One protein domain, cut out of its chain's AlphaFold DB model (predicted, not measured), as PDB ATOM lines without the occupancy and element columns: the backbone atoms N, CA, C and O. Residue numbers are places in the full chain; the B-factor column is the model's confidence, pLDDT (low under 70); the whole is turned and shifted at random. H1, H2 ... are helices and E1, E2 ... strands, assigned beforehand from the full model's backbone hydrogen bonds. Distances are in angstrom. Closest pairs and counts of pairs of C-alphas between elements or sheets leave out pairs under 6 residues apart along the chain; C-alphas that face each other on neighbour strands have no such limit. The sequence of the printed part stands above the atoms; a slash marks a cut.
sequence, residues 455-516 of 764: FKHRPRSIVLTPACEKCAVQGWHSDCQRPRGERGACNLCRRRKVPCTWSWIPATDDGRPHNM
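AT A GLANCE: This is residues 455 to 516 of the 764 residues of an uncharacterized protein of Dentipellis sp. KUC8613 (UniProt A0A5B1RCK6). This is a compact knot of loops with little regular structure, holding a tiny antiparallel sheet, E1 beside E2, and two short helices, H1 and H2, toward one end. The 62 printed residues run E1, H1, E2, H2, a mixed class with only 16 in named elements. The radius of gyration of the C-alphas is 10.0 A and the outline spans 24 by 23 by 18 A.

HOW THE PARTS SIT: E1, residues 461 to 463, is antiparallel to E2, residues 481 to 483, at 144 degrees; N 462 and O 482 are 2.9 A apart, within hydrogen-bond range. H1, residues 469 to 472, only just touches H2, residues 491 to 496, with 3 pairs of C-alphas within 8 A, the closest those of Lys 470 and Cys 493, 7.6 A. The closest C-alphas of E2 and H2, Arg 482 and Asn 491, are 5.6 A apart. E1 and H2 are apart. Every O i to N i+4 pair in H2 is within hydrogen-bond range; H1 is too short for one.

IN THESE COORDINATES: E1 begins at C-alpha 461 (23.740, -45.944, -17.276). H2, 8.7 A long, ends at C-alpha 496 (39.506, -42.328, -23.091).

THE WHOLE: The printed part has no cut. Residues 497 to 516 hold no named element; 515 to 516 are under pLDDT 70.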
ATOM      1  N   PHE A 455      36.280 -46.450 -12.027       93.44
ATOM      2  CA  PHE A 455      35.671 -45.584 -13.030       93.44
ATOM      3  C   PHE A 455      34.164 -45.403 -12.809       93.44
ATOM      4  O   PHE A 455      33.323 -46.071 -13.409       93.44
ATOM      5  N   LYS A 456      33.819 -44.402 -11.993       94.69
ATOM      6  CA  LYS A 456      32.433 -43.980 -11.749       94.69
ATOM      7  C   LYS A 456      31.708 -43.646 -13.058       94.69
ATOM      8  O   LYS A 456      31.989 -42.638 -13.713       94.69
ATOM      9  N   HIS A 457      30.756 -44.498 -13.424       94.75
ATOM     10  CA  HIS A 457      29.839 -44.274 -14.534       94.75
ATOM     11  C   HIS A 457      28.854 -43.125 -14.252       94.75
ATOM     12  O   HIS A 457      28.700 -42.667 -13.120       94.75
ATOM     13  N   ARG A 458      28.174 -42.644 -15.302       93.19
ATOM     14  CA  ARG A 458      27.050 -41.704 -15.151       93.19
ATOM     15  C   ARG A 458      25.876 -42.403 -14.443       93.19
ATOM     16  O   ARG A 458      25.625 -43.565 -14.748       93.19
ATOM     17  N   PRO A 459      25.116 -41.725 -13.564       91.06
ATOM     18  CA  PRO A 459      23.892 -42.302 -13.008       91.06
ATOM     19  C   PRO A 459      22.908 -42.661 -14.132       91.06
ATOM     20  O   PRO A 459      22.866 -41.985 -15.161       91.06
ATOM     21  N   ARG A 460      22.115 -43.723 -13.928       92.00
ATOM     22  CA  ARG A 460      21.186 -44.291 -14.930       92.00
ATOM     23  C   ARG A 460      21.868 -44.749 -16.238       92.00
ATOM     24  O   ARG A 460      21.244 -44.726 -17.302       92.00
ATOM     25  N   SER A 461      23.134 -45.178 -16.182       96.00
ATOM     26  CA  SER A 461      23.740 -45.944 -17.276       96.00
ATOM     27  C   SER A 461      23.420 -47.432 -17.214       96.00
ATOM     28  O   SER A 461      23.339 -48.021 -16.143       96.00
ATOM     29  N   ILE A 462      23.256 -48.011 -18.397       95.94
ATOM     30  CA  ILE A 462      22.928 -49.412 -18.656       95.94
ATOM     31  C   ILE A 462      24.126 -50.101 -19.318       95.94
ATOM     32  O   ILE A 462      24.887 -49.455 -20.053       95.94
ATOM     33  N   VAL A 463      24.326 -51.390 -19.032       97.25
ATOM     34  CA  VAL A 463      25.442 -52.199 -19.557       97.25
ATOM     35  C   VAL A 463      25.159 -52.569 -21.009       97.25
ATOM     36  O   VAL A 463      24.170 -53.236 -21.298       97.25
ATOM     37  N   LEU A 464      26.014 -52.136 -21.940       96.31
ATOM     38  CA  LEU A 464      25.788 -52.393 -23.362       96.31
ATOM     39  C   LEU A 464      26.040 -53.866 -23.703       96.31
ATOM     40  O   LEU A 464      27.133 -54.381 -23.470       96.31
ATOM     41  N   THR A 465      25.043 -54.513 -24.307       94.69
ATOM     42  CA  THR A 465      25.043 -55.944 -24.632       94.69
ATOM     43  C   THR A 465      24.774 -56.137 -26.131       94.69
ATOM     44  O   THR A 465      23.641 -55.941 -26.565       94.69
ATOM     45  N   PRO A 466      25.772 -56.518 -26.955       95.62
ATOM     46  CA  PRO A 466      27.165 -56.803 -26.602       95.62
ATOM     47  C   PRO A 466      27.986 -55.538 -26.310       95.62
ATOM     48  O   PRO A 466      27.764 -54.479 -26.902       95.62
ATOM     49  N   ALA A 467      29.006 -55.671 -25.458       96.56
ATOM     50  CA  ALA A 467      29.934 -54.585 -25.158       96.56
ATOM     51  C   ALA A 467      30.578 -54.022 -26.439       96.56
ATOM     52  O   ALA A 467      30.806 -54.736 -27.418       96.56
ATOM     53  N   CYS A 468      30.898 -52.724 -26.450       96.62
ATOM     54  CA  CYS A 468      31.558 -52.118 -27.601       96.62
ATOM     55  C   CYS A 468      32.921 -52.773 -27.859       96.62
ATOM     56  O   CYS A 468      33.625 -53.151 -26.924       96.62
ATOM     57  N   GLU A 469      33.315 -52.863 -29.130       95.94
ATOM     58  CA  GLU A 469      34.491 -53.625 -29.577       95.94
ATOM     59  C   GLU A 469      35.766 -53.255 -28.797       95.94
ATOM     60  O   GLU A 469      36.527 -54.124 -28.381       95.94
ATOM     61  N   LYS A 470      35.969 -51.960 -28.510       95.50
ATOM     62  CA  LYS A 470      37.138 -51.475 -27.757       95.50
ATOM     63  C   LYS A 470      37.074 -51.760 -26.256       95.50
ATOM     64  O   LYS A 470      38.123 -51.789 -25.627       95.50
ATOM     65  N   CYS A 471      35.895 -51.986 -25.679       96.25
ATOM     66  CA  CYS A 471      35.762 -52.507 -24.317       96.25
ATOM     67  C   CYS A 471      35.962 -54.028 -24.302       96.25
ATOM     68  O   CYS A 471      36.742 -54.518 -23.492       96.25
ATOM     69  N   ALA A 472      35.351 -54.759 -25.241       95.81
ATOM     70  CA  ALA A 472      35.489 -56.210 -25.369       95.81
ATOM     71  C   ALA A 472      36.958 -56.646 -25.547       95.81
ATOM     72  O   ALA A 472      37.453 -57.464 -24.779       95.81
ATOM     73  N   VAL A 473      37.702 -56.012 -26.465       95.38
ATOM     74  CA  VAL A 473      39.144 -56.261 -26.709       95.38
ATOM     75  C   VAL A 473      40.042 -55.867 -25.518       95.38
ATOM     76  O   VAL A 473      41.213 -56.232 -25.468       95.38
ATOM     77  N   GLN A 474      39.525 -55.125 -24.536       94.31
ATOM     78  CA  GLN A 474      40.241 -54.787 -23.297       94.31
ATOM     79  C   GLN A 474      39.768 -55.629 -22.095       94.31
ATOM     80  O   GLN A 474      40.285 -55.449 -20.998       94.31
ATOM     81  N   GLY A 475      38.796 -56.532 -22.284       95.56
ATOM     82  CA  GLY A 475      38.168 -57.323 -21.219       95.56
ATOM     83  C   GLY A 475      37.076 -56.590 -20.427       95.56
ATOM     84  O   GLY A 475      36.451 -57.190 -19.562       95.56
ATOM     85  N   TRP A 476      36.789 -55.322 -20.729       96.06
ATOM     86  CA  TRP A 476      35.935 -54.416 -19.939       96.06
ATOM     87  C   TRP A 476      34.448 -54.522 -20.312       96.06
ATOM     88  O   TRP A 476      33.808 -53.534 -20.677       96.06
ATOM     89  N   HIS A 477      33.917 -55.741 -20.328       94.06
ATOM     90  CA  HIS A 477      32.572 -56.030 -20.827       94.06
ATOM     91  C   HIS A 477      31.478 -55.602 -19.832       94.06
ATOM     92  O   HIS A 477      30.560 -54.884 -20.225       94.06
ATOM     93  N   SER A 478      31.648 -55.934 -18.549       95.38
ATOM     94  CA  SER A 478      30.864 -55.458 -17.393       95.38
ATOM     95  C   SER A 478      30.693 -53.934 -17.350       95.38
ATOM     96  O   SER A 478      29.610 -53.405 -17.103       95.38
ATOM     97  N   ASP A 479      31.776 -53.219 -17.635       96.62
ATOM     98  CA  ASP A 479      31.909 -51.778 -17.412       96.62
ATOM     99  C   ASP A 479      31.598 -50.958 -18.678       96.62
ATOM    100  O   ASP A 479      31.755 -49.732 -18.725       96.62
ATOM    101  N   CYS A 480      31.147 -51.617 -19.751       97.44
ATOM    102  CA  CYS A 480      30.826 -50.984 -21.026       97.44
ATOM    103  C   CYS A 480      29.466 -50.258 -20.994       97.44
ATOM    104  O   CYS A 480      28.591 -50.500 -21.823       97.44
ATOM    105  N   GLN A 481      29.276 -49.347 -20.041       97.44
ATOM    106  CA  GLN A 481      27.986 -48.703 -19.795       97.44
ATOM    107  C   GLN A 481      27.777 -47.394 -20.572       97.44
ATOM    108  O   GLN A 481      28.732 -46.669 -20.872       97.44
ATOM    109  N   ARG A 482      26.517 -47.036 -20.841       96.44
ATOM    110  CA  ARG A 482      26.095 -45.731 -21.396       96.44
ATOM    111  C   ARG A 482      24.741 -45.310 -20.802       96.44
ATOM    112  O   ARG A 482      23.956 -46.198 -20.495       96.44
ATOM    113  N   PRO A 483      24.439 -44.012 -20.612       95.12
ATOM    114  CA  PRO A 483      23.106 -43.565 -20.193       95.12
ATOM    115  C   PRO A 483      21.991 -44.080 -21.114       95.12
ATOM    116  O   PRO A 483      22.157 -44.105 -22.337       95.12
ATOM    117  N   ARG A 484      20.868 -44.491 -20.516       90.19
ATOM    118  CA  ARG A 484      19.647 -44.920 -21.222       90.19
ATOM    119  C   ARG A 484      19.183 -43.807 -22.176       90.19
ATOM    120  O   ARG A 484      19.203 -42.635 -21.808       90.19
ATOM    121  N   GLY A 485      18.857 -44.155 -23.421       86.12
ATOM    122  CA  GLY A 485      18.474 -43.201 -24.474       86.12
ATOM    123  C   GLY A 485      19.596 -42.338 -25.096       86.12
ATOM    124  O   GLY A 485      19.419 -41.867 -26.220       86.12
ATOM    125  N   GLU A 486      20.766 -42.145 -24.462       87.44
ATOM    126  CA  GLU A 486      21.854 -41.347 -25.068       87.44
ATOM    127  C   GLU A 486      22.423 -42.035 -26.328       87.44
ATOM    128  O   GLU A 486      22.956 -43.149 -26.273       87.44
ATOM    129  N   ARG A 487      22.416 -41.324 -27.465       91.00
ATOM    130  CA  ARG A 487      23.322 -41.614 -28.589       91.00
ATOM    131  C   ARG A 487      24.725 -41.106 -28.235       91.00
ATOM    132  O   ARG A 487      24.870 -40.055 -27.615       91.00
ATOM    133  N   GLY A 488      25.761 -41.840 -28.631       93.69
ATOM    134  CA  GLY A 488      27.155 -41.495 -28.340       93.69
ATOM    135  C   GLY A 488      27.983 -42.668 -27.816       93.69
ATOM    136  O   GLY A 488      27.501 -43.791 -27.659       93.69
ATOM    137  N   ALA A 489      29.271 -42.420 -27.580       96.44
ATOM    138  CA  ALA A 489      30.203 -43.423 -27.066       96.44
ATOM    139  C   ALA A 489      29.856 -43.864 -25.631       96.44
ATOM    140  O   ALA A 489      29.397 -43.054 -24.824       96.44
ATOM    141  N   CYS A 490      30.147 -45.127 -25.289       97.06
ATOM    142  CA  CYS A 490      30.053 -45.610 -23.909       97.06
ATOM    143  C   CYS A 490      30.967 -44.803 -22.969       97.06
ATOM    144  O   CYS A 490      31.963 -44.214 -23.405       97.06
ATOM    145  N   ASN A 491      30.650 -44.792 -21.673       96.88
ATOM    146  CA  ASN A 491      31.310 -43.965 -20.660       96.88
ATOM    147  C   ASN A 491      32.847 -44.133 -20.683       96.88
ATOM    148  O   ASN A 491      33.573 -43.137 -20.669       96.88
ATOM    149  N   LEU A 492      33.343 -45.371 -20.810       96.31
ATOM    150  CA  LEU A 492      34.776 -45.688 -20.904       96.31
ATOM    151  C   LEU A 492      35.435 -45.120 -22.170       96.31
ATOM    152  O   LEU A 492      36.473 -44.459 -22.086       96.31
ATOM    153  N   CYS A 493      34.834 -45.335 -23.345       96.38
ATOM    154  CA  CYS A 493      35.378 -44.819 -24.604       96.38
ATOM    155  C   CYS A 493      35.342 -43.284 -24.649       96.38
ATOM    156  O   CYS A 493      36.321 -42.655 -25.053       96.38
ATOM    157  N   ARG A 494      34.254 -42.678 -24.148       96.00
ATOM    158  CA  ARG A 494      34.086 -41.225 -23.996       96.00
ATOM    159  C   ARG A 494      35.160 -40.633 -23.075       96.00
ATOM    160  O   ARG A 494      35.754 -39.616 -23.425       96.00
ATOM    161  N   ARG A 495      35.480 -41.291 -21.950       95.38
ATOM    162  CA  ARG A 495      36.560 -40.877 -21.030       95.38
ATOM    163  C   ARG A 495      37.951 -41.006 -21.656       95.38
ATOM    164  O   ARG A 495      38.760 -40.099 -21.492       95.38
ATOM    165  N   ARG A 496      38.225 -42.095 -22.385       93.38
ATOM    166  CA  ARG A 496      39.506 -42.328 -23.091       93.38
ATOM    167  C   ARG A 496      39.653 -41.524 -24.396       93.38
ATOM    168  O   ARG A 496      40.725 -41.564 -24.989       93.38
ATOM    169  N   LYS A 497      38.610 -40.808 -24.841       95.12
ATOM    170  CA  LYS A 497      38.521 -40.118 -26.147       95.12
ATOM    171  C   LYS A 497      38.819 -41.037 -27.350       95.12
ATOM    172  O   LYS A 497      39.382 -40.594 -28.346       95.12
ATOM    173  N   VAL A 498      38.442 -42.316 -27.257       94.00
ATOM    174  CA  VAL A 498      38.622 -43.317 -28.330       94.00
ATOM    175  C   VAL A 498      37.313 -43.545 -29.099       94.00
ATOM    176  O   VAL A 498      36.235 -43.430 -28.507       94.00
ATOM    177  N   PRO A 499      37.368 -43.891 -30.401       93.75
ATOM    178  CA  PRO A 499      36.175 -44.234 -31.168       93.75
ATOM    179  C   PRO A 499      35.471 -45.464 -30.578       93.75
ATOM    180  O   PRO A 499      36.104 -46.458 -30.219       93.75
ATOM    181  N   CYS A 500      34.143 -45.395 -30.501       96.56
ATOM    182  CA  CYS A 500      33.282 -46.430 -29.938       96.56
ATOM    183  C   CYS A 500      32.321 -46.932 -31.019       96.56
ATOM    184  O   CYS A 500      31.633 -46.118 -31.636       96.56
ATOM    185  N   THR A 501      32.223 -48.248 -31.227       94.62
ATOM    186  CA  THR A 501      31.335 -48.839 -32.253       94.62
ATOM    187  C   THR A 501      29.857 -48.516 -32.031       94.62
ATOM    188  O   THR A 501      29.088 -48.423 -32.979       94.62
ATOM    189  N   TRP A 502      29.473 -48.248 -30.783       91.25
ATOM    190  CA  TRP A 502      28.120 -47.862 -30.391       91.25
ATOM    191  C   TRP A 502      27.791 -46.375 -30.585       91.25
ATOM    192  O   TRP A 502      26.663 -45.969 -30.321       91.25
ATOM    193  N   SER A 503      28.743 -45.550 -31.035       92.06
ATOM    194  CA  SER A 503      28.605 -44.082 -31.072       92.06
ATOM    195  C   SER A 503      27.350 -43.565 -31.789       92.06
ATOM    196  O   SER A 503      26.776 -42.578 -31.341       92.06
ATOM    197  N   TRP A 504      26.885 -44.262 -32.828       89.12
ATOM    198  CA  TRP A 504      25.717 -43.878 -33.632       89.12
ATOM    199  C   TRP A 504      24.446 -44.688 -33.328       89.12
ATOM    200  O   TRP A 504      23.354 -44.308 -33.752       89.12
ATOM    201  N   ILE A 505      24.578 -45.787 -32.580       88.00
ATOM    202  CA  ILE A 505      23.515 -46.766 -32.322       88.00
ATOM    203  C   ILE A 505      22.897 -46.461 -30.947       88.00
ATOM    204  O   ILE A 505      23.616 -46.582 -29.948       88.00
ATOM    205  N   PRO A 506      21.612 -46.067 -30.836       86.25
ATOM    206  CA  PRO A 506      20.936 -45.963 -29.540       86.25
ATOM    207  C   PRO A 506      20.805 -47.347 -28.883       86.25
ATOM    208  O   PRO A 506      20.866 -48.376 -29.555       86.25
ATOM    209  N   ALA A 507      20.677 -47.376 -27.557       87.44
ATOM    210  CA  ALA A 507      20.455 -48.613 -26.811       87.44
ATOM    211  C   ALA A 507      18.986 -48.702 -26.394       87.44
ATOM    212  O   ALA A 507      18.416 -47.679 -26.013       87.44
ATOM    213  N   THR A 508      18.424 -49.910 -26.440       88.25
ATOM    214  CA  THR A 508      17.217 -50.256 -25.680       88.25
ATOM    215  C   THR A 508      17.530 -50.221 -24.188       88.25
ATOM    216  O   THR A 508      18.685 -50.081 -23.777       88.25
ATOM    217  N   ASP A 509      16.502 -50.375 -23.368       89.00
ATOM    218  CA  ASP A 509      16.602 -50.242 -21.918       89.00
ATOM    219  C   ASP A 509      17.434 -51.358 -21.263       89.00
ATOM    220  O   ASP A 509      18.128 -51.110 -20.278       89.00
ATOM    221  N   ASP A 510      17.489 -52.533 -21.894       88.12
ATOM    222  CA  ASP A 510      18.345 -53.686 -21.553       88.12
ATOM    223  C   ASP A 510      19.797 -53.521 -22.041       88.12
ATOM    224  O   ASP A 510      20.590 -54.464 -22.041       88.12
ATOM    225  N   GLY A 511      20.138 -52.339 -22.558       86.56
ATOM    226  CA  GLY A 511      21.442 -52.044 -23.135       86.56
ATOM    227  C   GLY A 511      21.696 -52.722 -24.482       86.56
ATOM    228  O   GLY A 511      22.848 -52.758 -24.910       86.56
ATOM    229  N   ARG A 512      20.673 -53.257 -25.164       90.06
ATOM    230  CA  ARG A 512      20.821 -53.909 -26.478       90.06
ATOM    231  C   ARG A 512      20.821 -52.892 -27.628       90.06
ATOM    232  O   ARG A 512      20.258 -51.806 -27.494       90.06
ATOM    233  N   PRO A 513      21.492 -53.177 -28.758       83.81
ATOM    234  CA  PRO A 513      21.564 -52.247 -29.882       83.81
ATOM    235  C   PRO A 513      20.215 -52.192 -30.595       83.81
ATOM    236  O   PRO A 513      19.782 -53.188 -31.166       83.81
ATOM    237  N   HIS A 514      19.588 -51.016 -30.624       76.44
ATOM    238  CA  HIS A 514      18.201 -50.849 -31.082       76.44
ATOM    239  C   HIS A 514      17.944 -51.303 -32.540       76.44
ATOM    240  O   HIS A 514      16.798 -51.528 -32.918       76.44
ATOM    241  N   ASN A 515      19.009 -51.442 -33.350       68.38
ATOM    242  CA  ASN A 515      18.952 -51.718 -34.791       68.38
ATOM    243  C   ASN A 515      19.854 -52.892 -35.264       68.38
ATOM    244  O   ASN A 515      20.071 -53.018 -36.469       68.38
ATOM    245  N   MET A 516      20.432 -53.731 -34.387       53.81
ATOM    246  CA  MET A 516      21.168 -54.924 -34.866       53.81
ATOM    247  C   MET A 516      20.220 -56.115 -35.023       53.81
ATOM    248  O   MET A 516      19.885 -56.783 -34.048       53.81
TER     249      MET A 516